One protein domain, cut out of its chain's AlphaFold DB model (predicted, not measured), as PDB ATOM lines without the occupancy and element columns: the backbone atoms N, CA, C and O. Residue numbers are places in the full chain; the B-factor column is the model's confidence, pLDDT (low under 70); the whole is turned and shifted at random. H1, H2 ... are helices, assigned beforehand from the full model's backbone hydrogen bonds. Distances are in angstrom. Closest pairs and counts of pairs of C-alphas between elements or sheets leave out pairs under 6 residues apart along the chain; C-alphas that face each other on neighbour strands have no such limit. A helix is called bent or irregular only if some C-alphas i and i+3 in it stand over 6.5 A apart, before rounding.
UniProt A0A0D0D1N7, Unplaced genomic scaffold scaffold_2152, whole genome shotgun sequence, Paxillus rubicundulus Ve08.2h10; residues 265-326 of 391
ATOM      1  N   ALA A 265     -27.095   3.719   8.299       74.56
ATOM      2  CA  ALA A 265     -28.182   2.855   8.767       74.56
ATOM      3  C   ALA A 265     -28.389   2.935  10.289       74.56
ATOM      4  O   ALA A 265     -29.528   2.910  10.769       74.56
ATOM      5  N   ASN A 266     -27.304   3.072  11.055       77.19
ATOM      6  CA  ASN A 266     -27.377   3.248  12.505       77.19
ATOM      7  C   ASN A 266     -27.889   4.645  12.873       77.19
ATOM      8  O   ASN A 266     -28.709   4.765  13.781       77.19
ATOM      9  N   GLU A 267     -27.454   5.688  12.160       76.50
ATOM     10  CA  GLU A 267     -27.953   7.060  12.334       76.50
ATOM     11  C   GLU A 267     -29.453   7.144  12.042       76.50
ATOM     12  O   GLU A 267     -30.203   7.671  12.861       76.50
ATOM     13  N   GLY A 268     -29.925   6.520  10.959       79.94
ATOM     14  CA  GLY A 268     -31.354   6.439  10.649       79.94
ATOM     15  C   GLY A 268     -32.158   5.668  11.704       79.94
ATOM     16  O   GLY A 268     -33.281   6.048  12.041       79.94
ATOM     17  N   ALA A 269     -31.589   4.606  12.282       79.62
ATOM     18  CA  ALA A 269     -32.227   3.877  13.379       79.62
ATOM     19  C   ALA A 269     -32.308   4.714  14.668       79.62
ATOM     20  O   ALA A 269     -33.318   4.649  15.375       79.62
ATOM     21  N   LEU A 270     -31.271   5.503  14.962       82.81
ATOM     22  CA  LEU A 270     -31.245   6.412  16.105       82.81
ATOM     23  C   LEU A 270     -32.248   7.557  15.933       82.81
ATOM     24  O   LEU A 270     -32.983   7.862  16.868       82.81
ATOM     25  N   ASP A 271     -32.334   8.140  14.740       80.38
ATOM     26  CA  ASP A 271     -33.315   9.183  14.444       80.38
ATOM     27  C   ASP A 271     -34.750   8.647  14.558       80.38
ATOM     28  O   ASP A 271     -35.594   9.216  15.254       80.38
ATOM     29  N   THR A 272     -34.996   7.449  14.015       85.06
ATOM     30  CA  THR A 272     -36.273   6.738  14.196       85.06
ATOM     31  C   THR A 272     -36.607   6.554  15.679       85.06
ATOM     32  O   THR A 272     -37.762   6.704  16.085       85.06
ATOM     33  N   TYR A 273     -35.609   6.230  16.507       86.12
ATOM     34  CA  TYR A 273     -35.787   6.124  17.952       86.12
ATOM     35  C   TYR A 273     -36.131   7.474  18.588       86.12
ATOM     36  O   TYR A 273     -37.089   7.539  19.359       86.12
ATOM     37  N   HIS A 274     -35.421   8.549  18.242       85.69
ATOM     38  CA  HIS A 274     -35.694   9.895  18.752       85.69
ATOM     39  C   HIS A 274     -37.122  10.347  18.445       85.69
ATOM     40  O   HIS A 274     -37.844  10.742  19.362       85.69
ATOM     41  N   VAL A 275     -37.564  10.224  17.191       86.94
ATOM     42  CA  VAL A 275     -38.940  10.560  16.792       86.94
ATOM     43  C   VAL A 275     -39.948   9.742  17.602       86.94
ATOM     44  O   VAL A 275     -40.926  10.281  18.125       86.94
ATOM     45  N   ALA A 276     -39.694   8.445  17.777       87.81
ATOM     46  CA  ALA A 276     -40.607   7.574  18.501       87.81
ATOM     47  C   ALA A 276     -40.682   7.902  20.005       87.81
ATOM     48  O   ALA A 276     -41.768   7.839  20.581       87.81
ATOM     49  N   VAL A 277     -39.566   8.287  20.633       86.62
ATOM     50  CA  VAL A 277     -39.535   8.763  22.027       86.62
ATOM     51  C   VAL A 277     -40.224  10.122  22.160       86.62
ATOM     52  O   VAL A 277     -40.950  10.331  23.125       86.62
ATOM     53  N   HIS A 278     -40.093  11.021  21.183       87.12
ATOM     54  CA  HIS A 278     -40.840  12.283  21.182       87.12
ATOM     55  C   HIS A 278     -42.356  12.063  21.121       87.12
ATOM     56  O   HIS A 278     -43.097  12.691  21.876       87.12
ATOM     57  N   CYS A 279     -42.827  11.153  20.266       89.00
ATOM     58  CA  CYS A 279     -44.250  10.828  20.172       89.00
ATOM     59  C   CYS A 279     -44.762  10.005  21.368       89.00
ATOM     60  O   CYS A 279     -45.939  10.093  21.713       89.00
ATOM     61  N   ALA A 280     -43.904   9.190  21.989       88.69
ATOM     62  CA  ALA A 280     -44.252   8.336  23.122       88.69
ATOM     63  C   ALA A 280     -43.136   8.337  24.189       88.69
ATOM     64  O   ALA A 280     -42.375   7.370  24.280       88.69
ATOM     65  N   PRO A 281     -43.067   9.371  25.051       86.25
ATOM     66  CA  PRO A 281     -41.953   9.556  25.993       86.25
ATOM     67  C   PRO A 281     -41.836   8.465  27.058       86.25
ATOM     68  O   PRO A 281     -40.770   8.238  27.618       86.25
ATOM     69  N   THR A 282     -42.940   7.779  27.351       85.38
ATOM     70  CA  THR A 282     -42.998   6.682  28.325       85.38
ATOM     71  C   THR A 282     -42.697   5.315  27.709       85.38
ATOM     72  O   THR A 282     -42.705   4.309  28.418       85.38
ATOM     73  N   MET A 283     -42.449   5.248  26.395       87.50
ATOM     74  CA  MET A 283     -42.116   4.004  25.710       87.50
ATOM     75  C   MET A 283     -40.720   3.535  26.115       87.50
ATOM     76  O   MET A 283     -39.740   4.267  26.005       87.50
ATOM     77  N   THR A 284     -40.614   2.277  26.533       83.38
ATOM     78  CA  THR A 284     -39.319   1.698  26.893       83.38
ATOM     79  C   THR A 284     -38.535   1.287  25.648       83.38
ATOM     80  O   THR A 284     -39.108   0.962  24.603       83.38
ATOM     81  N   THR A 285     -37.206   1.240  25.747       83.94
ATOM     82  CA  THR A 285     -36.336   0.799  24.644       83.94
ATOM     83  C   THR A 285     -36.667  -0.627  24.195       83.94
ATOM     84  O   THR A 285     -36.630  -0.934  23.002       83.94
ATOM     85  N   VAL A 286     -37.060  -1.507  25.125       85.06
ATOM     86  CA  VAL A 286     -37.514  -2.869  24.808       85.06
ATOM     87  C   VAL A 286     -38.791  -2.839  23.972       85.06
ATOM     88  O   VAL A 286     -38.878  -3.549  22.967       85.06
ATOM     89  N   GLN A 287     -39.756  -1.991  24.332       86.12
ATOM     90  CA  GLN A 287     -40.993  -1.836  23.572       86.12
ATOM     91  C   GLN A 287     -40.738  -1.256  22.174       86.12
ATOM     92  O   GLN A 287     -41.296  -1.765  21.199       86.12
ATOM     93  N   PHE A 288     -39.869  -0.250  22.057       89.75
ATOM     94  CA  PHE A 288     -39.449   0.294  20.765       89.75
ATOM     95  C   PHE A 288     -38.823  -0.790  19.878       89.75
ATOM     96  O   PHE A 288     -39.290  -1.032  18.763       89.75
ATOM     97  N   ASN A 289     -37.836  -1.521  20.404       89.06
ATOM     98  CA  ASN A 289     -37.164  -2.602  19.685       89.06
ATOM     99  C   ASN A 289     -38.139  -3.711  19.264       89.06
ATOM    100  O   ASN A 289     -38.030  -4.245  18.159       89.06
ATOM    101  N   ALA A 290     -39.105  -4.057  20.119       88.19
ATOM    102  CA  ALA A 290     -40.135  -5.041  19.799       88.19
ATOM    103  C   ALA A 290     -41.044  -4.568  18.653       88.19
ATOM    104  O   ALA A 290     -41.301  -5.343  17.731       88.19
ATOM    105  N   ARG A 291     -41.483  -3.301  18.666       89.19
ATOM    106  CA  ARG A 291     -42.287  -2.703  17.584       89.19
ATOM    107  C   ARG A 291     -41.514  -2.663  16.268       89.19
ATOM    108  O   ARG A 291     -42.041  -3.091  15.243       89.19
ATOM    109  N   LEU A 292     -40.257  -2.226  16.303       88.38
ATOM    110  CA  LEU A 292     -39.412  -2.149  15.114       88.38
ATOM    111  C   LEU A 292     -39.192  -3.538  14.497       88.38
ATOM    112  O   LEU A 292     -39.377  -3.711  13.294       88.38
ATOM    113  N   LYS A 293     -38.877  -4.551  15.319       88.56
ATOM    114  CA  LYS A 293     -38.750  -5.950  14.867       88.56
ATOM    115  C   LYS A 293     -40.065  -6.505  14.322       88.56
ATOM    116  O   LYS A 293     -40.056  -7.191  13.303       88.56
ATOM    117  N   TYR A 294     -41.189  -6.199  14.972       89.69
ATOM    118  CA  TYR A 294     -42.510  -6.633  14.520       89.69
ATOM    119  C   TYR A 294     -42.804  -6.138  13.098       89.69
ATOM    120  O   TYR A 294     -43.227  -6.936  12.257       89.69
ATOM    121  N   HIS A 295     -42.518  -4.861  12.823       86.31
ATOM    122  CA  HIS A 295     -42.669  -4.266  11.496       86.31
ATOM    123  C   HIS A 295     -41.650  -4.801  10.484       86.31
ATOM    124  O   HIS A 295     -42.068  -5.315   9.448       86.31
ATOM    125  N   LYS A 296     -40.344  -4.743  10.786       85.31
ATOM    126  CA  LYS A 296     -39.276  -5.174   9.860       85.31
ATOM    127  C   LYS A 296     -39.442  -6.626   9.412       85.31
ATOM    128  O   LYS A 296     -39.323  -6.918   8.230       85.31
ATOM    129  N   ASN A 297     -39.789  -7.522  10.334       90.00
ATOM    130  CA  ASN A 297     -39.956  -8.944  10.025       90.00
ATOM    131  C   ASN A 297     -41.348  -9.282   9.463       90.00
ATOM    132  O   ASN A 297     -41.674 -10.459   9.329       90.00
ATOM    133  N   GLN A 298     -42.208  -8.281   9.232       87.00
ATOM    134  CA  GLN A 298     -43.618  -8.463   8.865       87.00
ATOM    135  C   GLN A 298     -44.330  -9.485   9.765       87.00
ATOM    136  O   GLN A 298     -45.144 -10.302   9.323       87.00
ATOM    137  N   THR A 299     -44.018  -9.436  11.062       87.88
ATOM    138  CA  THR A 299     -44.438 -10.454  12.031       87.88
ATOM    139  C   THR A 299     -45.960 -10.566  12.061       87.88
ATOM    140  O   THR A 299     -46.486 -11.665  12.166       87.88
ATOM    141  N   GLY A 300     -46.689  -9.464  11.859       87.81
ATOM    142  CA  GLY A 300     -48.151  -9.482  11.769       87.81
ATOM    143  C   GLY A 300     -48.708 -10.382  10.662       87.81
ATOM    144  O   GLY A 300     -49.684 -11.093  10.897       87.81
ATOM    145  N   SER A 301     -48.080 -10.408   9.483       90.31
ATOM    146  CA  SER A 301     -48.480 -11.288   8.376       90.31
ATOM    147  C   SER A 301     -48.237 -12.756   8.728       90.31
ATOM    148  O   SER A 301     -49.114 -13.597   8.525       90.31
ATOM    149  N   TYR A 302     -47.086 -13.053   9.340       88.69
ATOM    150  CA  TYR A 302     -46.787 -14.384   9.869       88.69
ATOM    151  C   TYR A 302     -47.811 -14.806  10.933       88.69
ATOM    152  O   TYR A 302     -48.349 -15.911  10.876       88.69
ATOM    153  N   MET A 303     -48.145 -13.913  11.870       88.31
ATOM    154  CA  MET A 303     -49.136 -14.189  12.906       88.31
ATOM    155  C   MET A 303     -50.512 -14.488  12.307       88.31
ATOM    156  O   MET A 303     -51.108 -15.505  12.640       88.31
ATOM    157  N   LYS A 304     -50.994 -13.676  11.363       87.62
ATOM    158  CA  LYS A 304     -52.287 -13.923  10.703       87.62
ATOM    159  C   LYS A 304     -52.340 -15.273   9.982       87.62
ATOM    160  O   LYS A 304     -53.389 -15.906   9.970       87.62
ATOM    161  N   ARG A 305     -51.225 -15.705   9.384       89.50
ATOM    162  CA  ARG A 305     -51.164 -16.928   8.573       89.50
ATOM    163  C   ARG A 305     -50.955 -18.204   9.394       89.50
ATOM    164  O   ARG A 305     -51.485 -19.244   9.019       89.50
ATOM    165  N   PHE A 306     -50.183 -18.143  10.481       86.50
ATOM    166  CA  PHE A 306     -49.687 -19.345  11.166       86.50
ATOM    167  C   PHE A 306     -50.090 -19.462  12.642       86.50
ATOM    168  O   PHE A 306     -49.951 -20.540  13.226       86.50
ATOM    169  N   LEU A 307     -50.588 -18.397  13.281       89.06
ATOM    170  CA  LEU A 307     -50.994 -18.465  14.686       89.06
ATOM    171  C   LEU A 307     -52.457 -18.884  14.835       89.06
ATOM    172  O   LEU A 307     -53.382 -18.176  14.454       89.06
ATOM    173  N   ASN A 308     -52.653 -20.035  15.476       89.88
ATOM    174  CA  ASN A 308     -53.957 -20.491  15.947       89.88
ATOM    175  C   ASN A 308     -54.204 -20.074  17.411       89.88
ATOM    176  O   ASN A 308     -53.299 -19.643  18.131       89.88
ATOM    177  N   VAL A 309     -55.440 -20.263  17.884       89.75
ATOM    178  CA  VAL A 309     -55.885 -19.872  19.236       89.75
ATOM    179  C   VAL A 309     -54.999 -20.454  20.348       89.75
ATOM    180  O   VAL A 309     -54.706 -19.777  21.339       89.75
ATOM    181  N   ARG A 310     -54.519 -21.696  20.192       90.62
ATOM    182  CA  ARG A 310     -53.649 -22.359  21.177       90.62
ATOM    183  C   ARG A 310     -52.281 -21.682  21.252       90.62
ATOM    184  O   ARG A 310     -51.802 -21.404  22.355       90.62
ATOM    185  N   SER A 311     -51.687 -21.379  20.103       88.19
ATOM    186  CA  SER A 311     -50.415 -20.663  20.003       88.19
ATOM    187  C   SER A 311     -50.526 -19.238  20.562       88.19
ATOM    188  O   SER A 311     -49.664 -18.825  21.337       88.19
ATOM    189  N   CYS A 312     -51.631 -18.526  20.305       86.06
ATOM    190  CA  CYS A 312     -51.888 -17.208  20.904       86.06
ATOM    191  C   CYS A 312     -51.964 -17.279  22.437       86.06
ATOM    192  O   CYS A 312     -51.314 -16.500  23.137       86.06
ATOM    193  N   LYS A 313     -52.690 -18.264  22.989       91.25
ATOM    194  CA  LYS A 313     -52.799 -18.465  24.446       91.25
ATOM    195  C   LYS A 313     -51.440 -18.768  25.089       91.25
ATOM    196  O   LYS A 313     -51.178 -18.321  26.210       91.25
ATOM    197  N   TYR A 314     -50.573 -19.502  24.391       91.31
ATOM    198  CA  TYR A 314     -49.196 -19.748  24.822       91.31
ATOM    199  C   TYR A 314     -48.355 -18.464  24.821       91.31
ATOM    200  O   TYR A 314     -47.727 -18.158  25.839       91.31
ATOM    201  N   LEU A 315     -48.393 -17.677  23.739       88.31
ATOM    202  CA  LEU A 315     -47.667 -16.407  23.645       88.31
ATOM    203  C   LEU A 315     -48.114 -15.410  24.720       88.31
ATOM    204  O   LEU A 315     -47.262 -14.862  25.409       88.31
ATOM    205  N   HIS A 316     -49.420 -15.257  24.970       87.88
ATOM    206  CA  HIS A 316     -49.925 -14.405  26.059       87.88
ATOM    207  C   HIS A 316     -49.425 -14.847  27.439       87.88
ATOM    208  O   HIS A 316     -49.180 -14.029  28.326       87.88
ATOM    209  N   ARG A 317     -49.276 -16.159  27.667       92.62
ATOM    210  CA  ARG A 317     -48.697 -16.673  28.916       92.62
ATOM    211  C   ARG A 317     -47.204 -16.350  29.012       92.62
ATOM    212  O   ARG A 317     -46.743 -16.006  30.094       92.62
ATOM    213  N   LYS A 318     -46.458 -16.466  27.911       90.88
ATOM    214  CA  LYS A 318     -45.030 -16.117  27.858       90.88
ATOM    215  C   LYS A 318     -44.798 -14.615  28.031       90.88
ATOM    216  O   LYS A 318     -43.956 -14.267  28.848       90.88
ATOM    217  N   ALA A 319     -45.575 -13.763  27.364       85.31
ATOM    218  CA  ALA A 319     -45.513 -12.308  27.508       85.31
ATOM    219  C   ALA A 319     -45.716 -11.883  28.969       85.31
ATOM    220  O   ALA A 319     -44.836 -11.258  29.544       85.31
ATOM    221  N   ARG A 320     -46.774 -12.376  29.632       87.12
ATOM    222  CA  ARG A 320     -46.999 -12.103  31.063       87.12
ATOM    223  C   ARG A 320     -45.840 -12.541  31.959       87.12
ATOM    224  O   ARG A 320     -45.507 -11.839  32.904       87.12
ATOM    225  N   LYS A 321     -45.210 -13.688  31.672       89.31
ATOM    226  CA  LYS A 321     -44.014 -14.124  32.413       89.31
ATOM    227  C   LYS A 321     -42.842 -13.159  32.226       89.31
ATOM    228  O   LYS A 321     -42.107 -12.940  33.180       89.31
ATOM    229  N   ILE A 322     -42.658 -12.611  31.028       83.19
ATOM    230  CA  ILE A 322     -41.611 -11.622  30.748       83.19
ATOM    231  C   ILE A 322     -41.922 -10.310  31.479       83.19
ATOM    232  O   ILE A 322     -41.048  -9.797  32.169       83.19
ATOM    233  N   ASP A 323     -43.168  -9.834  31.443       81.31
ATOM    234  CA  ASP A 323     -43.571  -8.609  32.148       81.31
ATOM    235  C   ASP A 323     -43.313  -8.718  33.659       81.31
ATOM    236  O   ASP A 323     -42.745  -7.815  34.270       81.31
ATOM    237  N   THR A 324     -43.611  -9.876  34.265       86.06
ATOM    238  CA  THR A 324     -43.328 -10.109  35.694       86.06
ATOM    239  C   THR A 324     -41.837 -10.087  36.054       86.06
ATOM    240  O   THR A 324     -41.499  -9.956  37.228       86.06
ATOM    241  N   GLN A 325     -40.923 -10.196  35.080       82.81
ATOM    242  CA  GLN A 325     -39.478 -10.138  35.329       82.81
ATOM    243  C   GLN A 325     -38.956  -8.711  35.545       82.81
ATOM    244  O   GLN A 325     -37.812  -8.572  35.994       82.81
ATOM    245  N   ASN A 326     -39.769  -7.678  35.272       82.38
ATOM    246  CA  ASN A 326     -39.429  -6.262  35.459       82.38
ATOM    247  C   ASN A 326     -38.061  -5.891  34.850       82.38
ATOM    248  O   ASN A 326     -37.253  -5.209  35.483       82.38
TER     249      ASN A 326
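This is residues 265 to 326 of the 391 residues of an uncharacterized protein of Paxillus rubicundulus Ve08.2h10 (UniProt A0A0D0D1N7). Four helices are strung end to end in a loose, open curve, with hardly any packing between them. H2, H3 and H4 make three sides of a wide U with an empty middle, H2 and H4 being its arms and H3 its base, and H1 lies on the outer side of H2, steeply tilted to it. The last stretch, residues 316 to 326, sticks out free at the end of the H4 arm. The printed part has 62 residues with four named helices, in the order H1, H2, H3, H4, and no named strand; 50 of the residues are in the helices, and the class is all helix. The whole is loose, with a radius of gyration of the C-alphas of 14.3 A, and the C-alphas span 39 by 28 by 18 A along their three main axes.

H1, residues 265 to 279, shares with H4, residues 309 to 323, the place of longest helix, at 15 residues each. H1 is close to H2, residues 285 to 296, but not clearly touching it: 2 pairs of C-alphas are within 8 A, and the closest are those of Tyr 273 and Phe 288, 7.4 A apart. The lines of H1 and H2 stand at a steep tilt of 63 degrees, and the two run opposite ways, with their centres 11.9 A apart. H2 is likewise close to H3, residues 299 to 306, but not clearly touching it, with 2 pairs of C-alphas within 8 A. The closest C-alphas of H2 and H3 are those of Tyr 294 and Gly 300, 6.9 A apart. H2 and H3 run the same way at a steep tilt of 60 degrees, and their centres are 15.8 A apart. H4 touches no helix. H3 and H4 are apart although they follow each other in the chain, with no C-alpha of the one within 8 A of the other. By the same measure H1 and H3 are apart, as are H1 and H4, and H2 and H4. In H1, H2, H3 and H4 every O i to N i+4 pair is within hydrogen-bond range.

H1 begins at C-alpha 265, at (-28.182, 2.855, 8.767), and ends at C-alpha 279, at (-44.250, 10.828, 20.172), a length of 21.3 A from first to last C-alpha. H4 runs from Val 309 to Asp 323 over 21.1 A, beginning at (-55.885, -19.872, 19.236) and ending at (-43.571, -8.609, 32.148). H2 runs from Thr 285 to Lys 296, 16.2 A from first to last C-alpha. H3, from Thr 299 to Phe 306, has 8 residues and measures 10.4 A. No helix is bent or irregular.

The two C-alphas farthest apart are those of Glu 267 and Arg 310, 40.0 A, while the first and last printed C-alphas, of Ala 265 and Asn 326, are 30.4 A apart. Two stretches stand free: residues 293 to 298, of which 293 to 296 belong to H2, and residues 316 to 326, of which 316 to 323 belong to H4. Without them the body has 45 residues and spans 38 by 24 by 14 A, with a radius of gyration of 14.6 A. The link from H1 to H2, with 5 residues between them, is tight, and so are the links from H2 to H3 and from H3 to H4, with 2 residues each. The printed part has no cut, and it belongs to a full chain of 391 residues. The mean pLDDT of the printed part is 86.5, H1 has the mean of 83, and no printed residue is under 70.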